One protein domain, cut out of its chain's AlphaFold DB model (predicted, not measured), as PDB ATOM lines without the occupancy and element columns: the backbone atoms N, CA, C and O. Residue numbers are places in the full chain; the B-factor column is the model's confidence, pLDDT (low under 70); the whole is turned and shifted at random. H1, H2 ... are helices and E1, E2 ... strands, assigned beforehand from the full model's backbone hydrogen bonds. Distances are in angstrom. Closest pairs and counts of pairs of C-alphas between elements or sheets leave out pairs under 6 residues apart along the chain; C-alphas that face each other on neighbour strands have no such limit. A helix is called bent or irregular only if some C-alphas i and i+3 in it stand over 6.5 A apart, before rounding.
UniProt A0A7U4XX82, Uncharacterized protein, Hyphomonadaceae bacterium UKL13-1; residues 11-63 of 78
ATOM      1  N   ARG A  11     226.122 142.757 159.192       87.12
ATOM      2  CA  ARG A  11     224.794 142.200 159.426       87.12
ATOM      3  C   ARG A  11     224.283 141.610 158.128       87.12
ATOM      4  O   ARG A  11     224.434 142.221 157.074       87.12
ATOM      5  N   ILE A  12     223.684 140.433 158.231       90.19
ATOM      6  CA  ILE A  12     223.104 139.725 157.099       90.19
ATOM      7  C   ILE A  12     221.590 139.777 157.254       90.19
ATOM      8  O   ILE A  12     221.069 139.477 158.328       90.19
ATOM      9  N   PHE A  13     220.906 140.149 156.182       93.25
ATOM     10  CA  PHE A  13     219.457 140.143 156.087       93.25
ATOM     11  C   PHE A  13     219.020 139.134 155.032       93.25
ATOM     12  O   PHE A  13     219.725 138.899 154.052       93.25
ATOM     13  N   GLY A  14     217.867 138.518 155.246       94.88
ATOM     14  CA  GLY A  14     217.369 137.446 154.398       94.88
ATOM     15  C   GLY A  14     216.206 136.713 155.048       94.88
ATOM     16  O   GLY A  14     215.740 137.107 156.120       94.88
ATOM     17  N   ARG A  15     215.745 135.634 154.413       95.25
ATOM     18  CA  ARG A  15     214.696 134.759 154.963       95.25
ATOM     19  C   ARG A  15     215.105 133.298 154.860       95.25
ATOM     20  O   ARG A  15     216.026 132.927 154.134       95.25
ATOM     21  N   PHE A  16     214.403 132.457 155.608       95.06
ATOM     22  CA  PHE A  16     214.553 131.015 155.497       95.06
ATOM     23  C   PHE A  16     213.707 130.492 154.334       95.06
ATOM     24  O   PHE A  16     212.528 130.804 154.246       95.06
ATOM     25  N   ALA A  17     214.286 129.658 153.472       94.00
ATOM     26  CA  ALA A  17     213.555 128.861 152.476       94.00
ATOM     27  C   ALA A  17     213.014 127.543 153.074       94.00
ATOM     28  O   ALA A  17     212.370 126.738 152.403       94.00
ATOM     29  N   GLY A  18     213.368 127.264 154.327       92.19
ATOM     30  CA  GLY A  18     212.993 126.075 155.078       92.19
ATOM     31  C   GLY A  18     213.851 125.931 156.324       92.19
ATOM     32  O   GLY A  18     214.803 126.690 156.529       92.19
ATOM     33  N   LYS A  19     213.561 124.900 157.119       91.75
ATOM     34  CA  LYS A  19     214.385 124.532 158.274       91.75
ATOM     35  C   LYS A  19     215.857 124.377 157.866       91.75
ATOM     36  O   LYS A  19     216.149 123.716 156.868       91.75
ATOM     37  N   ASN A  20     216.758 125.010 158.613       90.38
ATOM     38  CA  ASN A  20     218.208 125.055 158.396       90.38
ATOM     39  C   ASN A  20     218.660 125.634 157.043       90.38
ATOM     40  O   ASN A  20     219.802 125.431 156.639       90.38
ATOM     41  N   ARG A  21     217.792 126.356 156.324       91.62
ATOM     42  CA  ARG A  21     218.092 126.910 154.995       91.62
ATOM     43  C   ARG A  21     217.834 128.408 154.968       91.62
ATOM     44  O   ARG A  21     216.758 128.846 154.570       91.62
ATOM     45  N   PHE A  22     218.822 129.181 155.405       93.44
ATOM     46  CA  PHE A  22     218.796 130.639 155.326       93.44
ATOM     47  C   PHE A  22     219.341 131.118 153.978       93.44
ATOM     48  O   PHE A  22     220.404 130.672 153.549       93.44
ATOM     49  N   VAL A  23     218.638 132.045 153.332       95.06
ATOM     50  CA  VAL A  23     219.086 132.698 152.099       95.06
ATOM     51  C   VAL A  23     219.338 134.164 152.411       95.06
ATOM     52  O   VAL A  23     218.422 134.900 152.780       95.06
ATOM     53  N   ALA A  24     220.593 134.578 152.268       94.44
ATOM     54  CA  ALA A  24     220.995 135.967 152.422       94.44
ATOM     55  C   ALA A  24     220.567 136.784 151.195       94.44
ATOM     56  O   ALA A  24     220.858 136.399 150.065       94.44
ATOM     57  N   LEU A  25     219.908 137.913 151.438       94.25
ATOM     58  CA  LEU A  25     219.511 138.892 150.423       94.25
ATOM     59  C   LEU A  25     220.369 140.159 150.479       94.25
ATOM     60  O   LEU A  25     220.608 140.790 149.455       94.25
ATOM     61  N   GLY A  26     220.907 140.488 151.655       90.62
ATOM     62  CA  GLY A  26     221.773 141.647 151.824       90.62
ATOM     63  C   GLY A  26     222.804 141.459 152.927       90.62
ATOM     64  O   GLY A  26     222.542 140.817 153.947       90.62
ATOM     65  N   VAL A  27     223.984 142.043 152.725       90.38
ATOM     66  CA  VAL A  27     225.063 142.106 153.715       90.38
ATOM     67  C   VAL A  27     225.471 143.560 153.871       90.38
ATOM     68  O   VAL A  27     225.838 144.213 152.901       90.38
ATOM     69  N   PHE A  28     225.412 144.062 155.097       88.38
ATOM     70  CA  PHE A  28     225.650 145.469 155.402       88.38
ATOM     71  C   PHE A  28     226.687 145.604 156.496       88.38
ATOM     72  O   PHE A  28     226.712 144.812 157.440       88.38
ATOM     73  N   ILE A  29     227.507 146.647 156.424       86.31
ATOM     74  CA  ILE A  29     228.412 146.982 157.516       86.31
ATOM     75  C   ILE A  29     227.581 147.553 158.672       86.31
ATOM     76  O   ILE A  29     226.716 148.408 158.510       86.31
ATOM     77  N   ARG A  30     227.840 147.064 159.884       82.75
ATOM     78  CA  ARG A  30     227.150 147.460 161.115       82.75
ATOM     79  C   ARG A  30     227.290 148.957 161.394       82.75
ATOM     80  O   ARG A  30     226.365 149.536 161.948       82.75
ATOM     81  N   GLY A  31     228.440 149.540 161.053       81.56
ATOM     82  CA  GLY A  31     228.682 150.979 161.150       81.56
ATOM     83  C   GLY A  31     227.754 151.789 160.245       81.56
ATOM     84  O   GLY A  31     227.191 152.772 160.710       81.56
ATOM     85  N   ASP A  32     227.523 151.318 159.018       80.81
ATOM     86  CA  ASP A  32     226.692 152.004 158.016       80.81
ATOM     87  C   ASP A  32     225.210 151.975 158.387       80.81
ATOM     88  O   ASP A  32     224.491 152.952 158.195       80.81
ATOM     89  N   LEU A  33     224.758 150.871 158.990       81.69
ATOM     90  CA  LEU A  33     223.418 150.808 159.563       81.69
ATOM     91  C   LEU A  33     223.274 151.783 160.735       81.69
ATOM     92  O   LEU A  33     222.194 152.308 160.951       81.69
ATOM     93  N   GLY A  34     224.344 152.079 161.473       76.94
ATOM     94  CA  GLY A  34     224.310 153.073 162.541       76.94
ATOM     95  C   GLY A  34     223.283 152.737 163.631       76.94
ATOM     96  O   GLY A  34     223.523 151.861 164.467       76.94
ATOM     97  N   ASN A  35     222.163 153.472 163.648       75.94
ATOM     98  CA  ASN A  35     221.097 153.360 164.643       75.94
ATOM     99  C   ASN A  35     220.133 152.179 164.379       75.94
ATOM    100  O   ASN A  35     220.175 151.496 163.356       75.94
ATOM    101  N   LEU A  36     219.256 151.913 165.352       78.44
ATOM    102  CA  LEU A  36     218.270 150.832 165.259       78.44
ATOM    103  C   LEU A  36     217.192 151.103 164.192       78.44
ATOM    104  O   LEU A  36     216.625 150.157 163.642       78.44
ATOM    105  N   ASP A  37     216.937 152.371 163.871       81.56
ATOM    106  CA  ASP A  37     215.909 152.771 162.906       81.56
ATOM    107  C   ASP A  37     216.293 152.353 161.488       81.56
ATOM    108  O   ASP A  37     215.523 151.674 160.815       81.56
ATOM    109  N   ASN A  38     217.523 152.646 161.068       84.06
ATOM    110  CA  ASN A  38     218.056 152.221 159.775       84.06
ATOM    111  C   ASN A  38     218.095 150.692 159.649       84.06
ATOM    112  O   ASN A  38     217.749 150.148 158.604       84.06
ATOM    113  N   TYR A  39     218.451 149.982 160.727       86.69
ATOM    114  CA  TYR A  39     218.353 148.520 160.752       86.69
ATOM    115  C   TYR A  39     216.922 148.044 160.482       86.69
ATOM    116  O   TYR A  39     216.720 147.115 159.703       86.69
ATOM    117  N   SER A  40     215.938 148.671 161.126       88.81
ATOM    118  CA  SER A  40     214.526 148.309 160.982       88.81
ATOM    119  C   SER A  40     214.007 148.623 159.579       88.81
ATOM    120  O   SER A  40     213.265 147.824 159.011       88.81
ATOM    121  N   ILE A  41     214.452 149.740 158.991       90.44
ATOM    122  CA  ILE A  41     214.164 150.115 157.603       90.44
ATOM    123  C   ILE A  41     214.695 149.044 156.646       90.44
ATOM    124  O   ILE A  41     213.911 148.509 155.867       90.44
ATOM    125  N   GLU A  42     215.976 148.672 156.722       91.00
ATOM    126  CA  GLU A  42     216.526 147.623 155.850       91.00
ATOM    127  C   GLU A  42     215.842 146.267 156.079       91.00
ATOM    128  O   GLU A  42     215.461 145.601 155.119       91.00
ATOM    129  N   ALA A  43     215.579 145.886 157.334       90.88
ATOM    130  CA  ALA A  43     214.862 144.650 157.654       90.88
ATOM    131  C   ALA A  43     213.455 144.601 157.037       90.88
ATOM    132  O   ALA A  43     213.016 143.544 156.588       90.88
ATOM    133  N   SER A  44     212.751 145.736 156.996       93.38
ATOM    134  CA  SER A  44     211.388 145.822 156.457       93.38
ATOM    135  C   SER A  44     211.299 145.643 154.939       93.38
ATOM    136  O   SER A  44     210.223 145.325 154.436       93.38
ATOM    137  N   LYS A  45     212.409 145.803 154.206       94.81
ATOM    138  CA  LYS A  45     212.457 145.606 152.746       94.81
ATOM    139  C   LYS A  45     212.551 144.131 152.357       94.81
ATOM    140  O   LYS A  45     212.089 143.739 151.290       94.81
ATOM    141  N   ILE A  46     213.096 143.305 153.247       94.88
ATOM    142  CA  ILE A  46     213.407 141.891 153.007       94.88
ATOM    143  C   ILE A  46     212.205 141.049 152.560       94.88
ATOM    144  O   ILE A  46     212.387 140.225 151.663       94.88
ATOM    145  N   PRO A  47     210.984 141.207 153.114       94.50
ATOM    146  CA  PRO A  47     209.822 140.477 152.611       94.50
ATOM    147  C   PRO A  47     209.522 140.793 151.142       94.50
ATOM    148  O   PRO A  47     209.341 139.875 150.353       94.50
ATOM    149  N   LEU A  48     209.556 142.074 150.764       94.94
ATOM    150  CA  LEU A  48     209.300 142.492 149.387       94.94
ATOM    151  C   LEU A  48     210.390 141.987 148.433       94.94
ATOM    152  O   LEU A  48     210.082 141.491 147.355       94.94
ATOM    153  N   GLU A  49     211.662 142.085 148.828       95.81
ATOM    154  CA  GLU A  49     212.777 141.564 148.026       95.81
ATOM    155  C   GLU A  49     212.674 140.051 147.813       95.81
ATOM    156  O   GLU A  49     212.935 139.561 146.714       95.81
ATOM    157  N   TRP A  50     212.250 139.314 148.842       96.31
ATOM    158  CA  TRP A  50     211.990 137.885 148.730       96.31
ATOM    159  C   TRP A  50     210.918 137.585 147.684       96.31
ATOM    160  O   TRP A  50     211.146 136.755 146.807       96.31
ATOM    161  N   ASP A  51     209.780 138.275 147.754       95.31
ATOM    162  CA  ASP A  51     208.652 138.045 146.849       95.31
ATOM    163  C   ASP A  51     209.012 138.372 145.390       95.31
ATOM    164  O   ASP A  51     208.546 137.709 144.465       95.31
ATOM    165  N   VAL A  52     209.892 139.355 145.171       95.94
ATOM    166  CA  VAL A  52     210.406 139.703 143.836       95.94
ATOM    167  C   VAL A  52     211.381 138.647 143.306       95.94
ATOM    168  O   VAL A  52     211.301 138.272 142.136       95.94
ATOM    169  N   LEU A  53     212.313 138.170 144.138       95.69
ATOM    170  CA  LEU A  53     213.355 137.222 143.721       95.69
ATOM    171  C   LEU A  53     212.847 135.778 143.628       95.69
ATOM    172  O   LEU A  53     213.333 135.001 142.805       95.69
ATOM    173  N   PHE A  54     211.867 135.421 144.456       95.00
ATOM    174  CA  PHE A  54     211.345 134.066 144.588       95.00
ATOM    175  C   PHE A  54     209.804 134.031 144.580       95.00
ATOM    176  O   PHE A  54     209.192 133.505 145.510       95.00
ATOM    177  N   PRO A  55     209.143 134.503 143.506       93.06
ATOM    178  CA  PRO A  55     207.690 134.731 143.482       93.06
ATOM    179  C   PRO A  55     206.830 133.479 143.710       93.06
ATOM    180  O   PRO A  55     205.673 133.586 144.097       93.06
ATOM    181  N   ASN A  56     207.383 132.287 143.476       95.06
ATOM    182  CA  ASN A  56     206.686 131.007 143.654       95.06
ATOM    183  C   ASN A  56     207.249 130.173 144.814       95.06
ATOM    184  O   ASN A  56     206.922 128.992 144.936       95.06
ATOM    185  N   VAL A  57     208.129 130.748 145.638       93.62
ATOM    186  CA  VAL A  57     208.712 130.060 146.793       93.62
ATOM    187  C   VAL A  57     208.294 130.814 148.048       93.62
ATOM    188  O   VAL A  57     208.870 131.861 148.349       93.62
ATOM    189  N   PRO A  58     207.310 130.307 148.808       92.75
ATOM    190  CA  PRO A  58     206.977 130.919 150.081       92.75
ATOM    191  C   PRO A  58     208.187 130.832 151.009       92.75
ATOM    192  O   PRO A  58     208.871 129.805 151.078       92.75
ATOM    193  N   ALA A  59     208.459 131.917 151.726       94.38
ATOM    194  CA  ALA A  59     209.420 131.866 152.811       94.38
ATOM    195  C   ALA A  59     208.908 130.929 153.911       94.38
ATOM    196  O   ALA A  59     207.709 130.817 154.159       94.38
ATOM    197  N   HIS A  60     209.836 130.273 154.591       94.81
ATOM    198  CA  HIS A  60     209.544 129.488 155.777       94.81
ATOM    199  C   HIS A  60     209.194 130.413 156.937       94.81
ATOM    200  O   HIS A  60     209.912 131.380 157.208       94.81
ATOM    201  N   GLU A  61     208.110 130.086 157.629       92.06
ATOM    202  CA  GLU A  61     207.592 130.837 158.766       92.06
ATOM    203  C   GLU A  61     207.567 129.953 160.015       92.06
ATOM    204  O   GLU A  61     207.462 128.727 159.946       92.06
ATOM    205  N   GLY A  62     207.683 130.591 161.172       89.31
ATOM    206  CA  GLY A  62     207.763 129.942 162.473       89.31
ATOM    207  C   GLY A  62     207.628 130.969 163.592       89.31
ATOM    208  O   GLY A  62     208.023 132.128 163.429       89.31
ATOM    209  N   ALA A  63     207.064 130.544 164.719       87.69
ATOM    210  CA  ALA A  63     206.822 131.395 165.883       87.69
ATOM    211  C   ALA A  63     207.991 131.357 166.878       87.69
ATOM    212  O   ALA A  63     208.175 132.287 167.663       87.69
TER     213      ALA A  63
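Overview. This is residues 11 to 63 of the 78 residues of an uncharacterized protein of Hyphomonadaceae bacterium UKL13-1 (UniProt A0A7U4XX82). One long helix, H2, packs slantwise over a hairpin of two strands, E1 and E2, nearer to E1 than to E2. The short helix H1 makes the corner at the end where E2 leaves the hairpin and H2 sets off, and residues 54 to 63, with no named element, fold back from the end of H2 past the last part of E1. The printed part has 53 residues, with two named strands and then two named helices, in the order E1, E2, H1, H2; the sheet, E1 - E2, is antiparallel, and the class is mixed, helices and strands. The whole is only just compact, close to loose, with a radius of gyration of the C-alphas of 11.9 A, and only just elongated, spanning 33 by 22 by 20 A.

Along the chain. Find C-alpha 11 at (224.794, 142.200, 159.426); from there E1 runs through residues 11 to 18, 20.4 A from first to last C-alpha. E2 follows, residues 21 to 29, 22.7 A long, and at residue 25 you find it bends by 64 degrees. H1 is residues 30 to 33. Look next at C-alpha 36, at (218.270, 150.832, 165.259), where H2 begins; it takes residues 36 to 53, is 25.9 A long and ends at C-alpha 53, at (213.355, 137.222, 143.721). H2 is irregular, but only just: C-alphas 44 and 47 are 6.8 A apart, and it has a kink of 29 degrees near residue 47.

Arrangement. Start with E1 and E2, a hairpin of antiparallel neighbours whose directions differ by 167 degrees. Here N 13 and O 26 are 2.8 A apart and N 23 and O 15 are 2.9 A apart, both within hydrogen-bond range. Between E1 and H2 seven pairs of C-alphas are within 8 A, the closest being those of Gly 14 and Ile 46 at 6.1 A. Between E2 and H2 there are 3 such pairs, the closest being those of Leu 25 and Ile 46 at 7.3 A. H1 and H2 are close but not clearly touching; their closest C-alphas, those of Leu 33 and Tyr 39, are 5.7 A apart. In H2, 10 of 14 O i to N i+4 pairs are within hydrogen-bond range, while H1 is too short for such a pair.

Size, cuts and confidence. The two C-alphas farthest apart are those of Gly 31 and Asn 56, at 34.5 A. The printed part, residues 11 to 63, has no cut, and the links E1 to E2, E2 to H1 and H1 to H2 are tight. The mean pLDDT of the printed part is 90.6, and no printed residue is under 70.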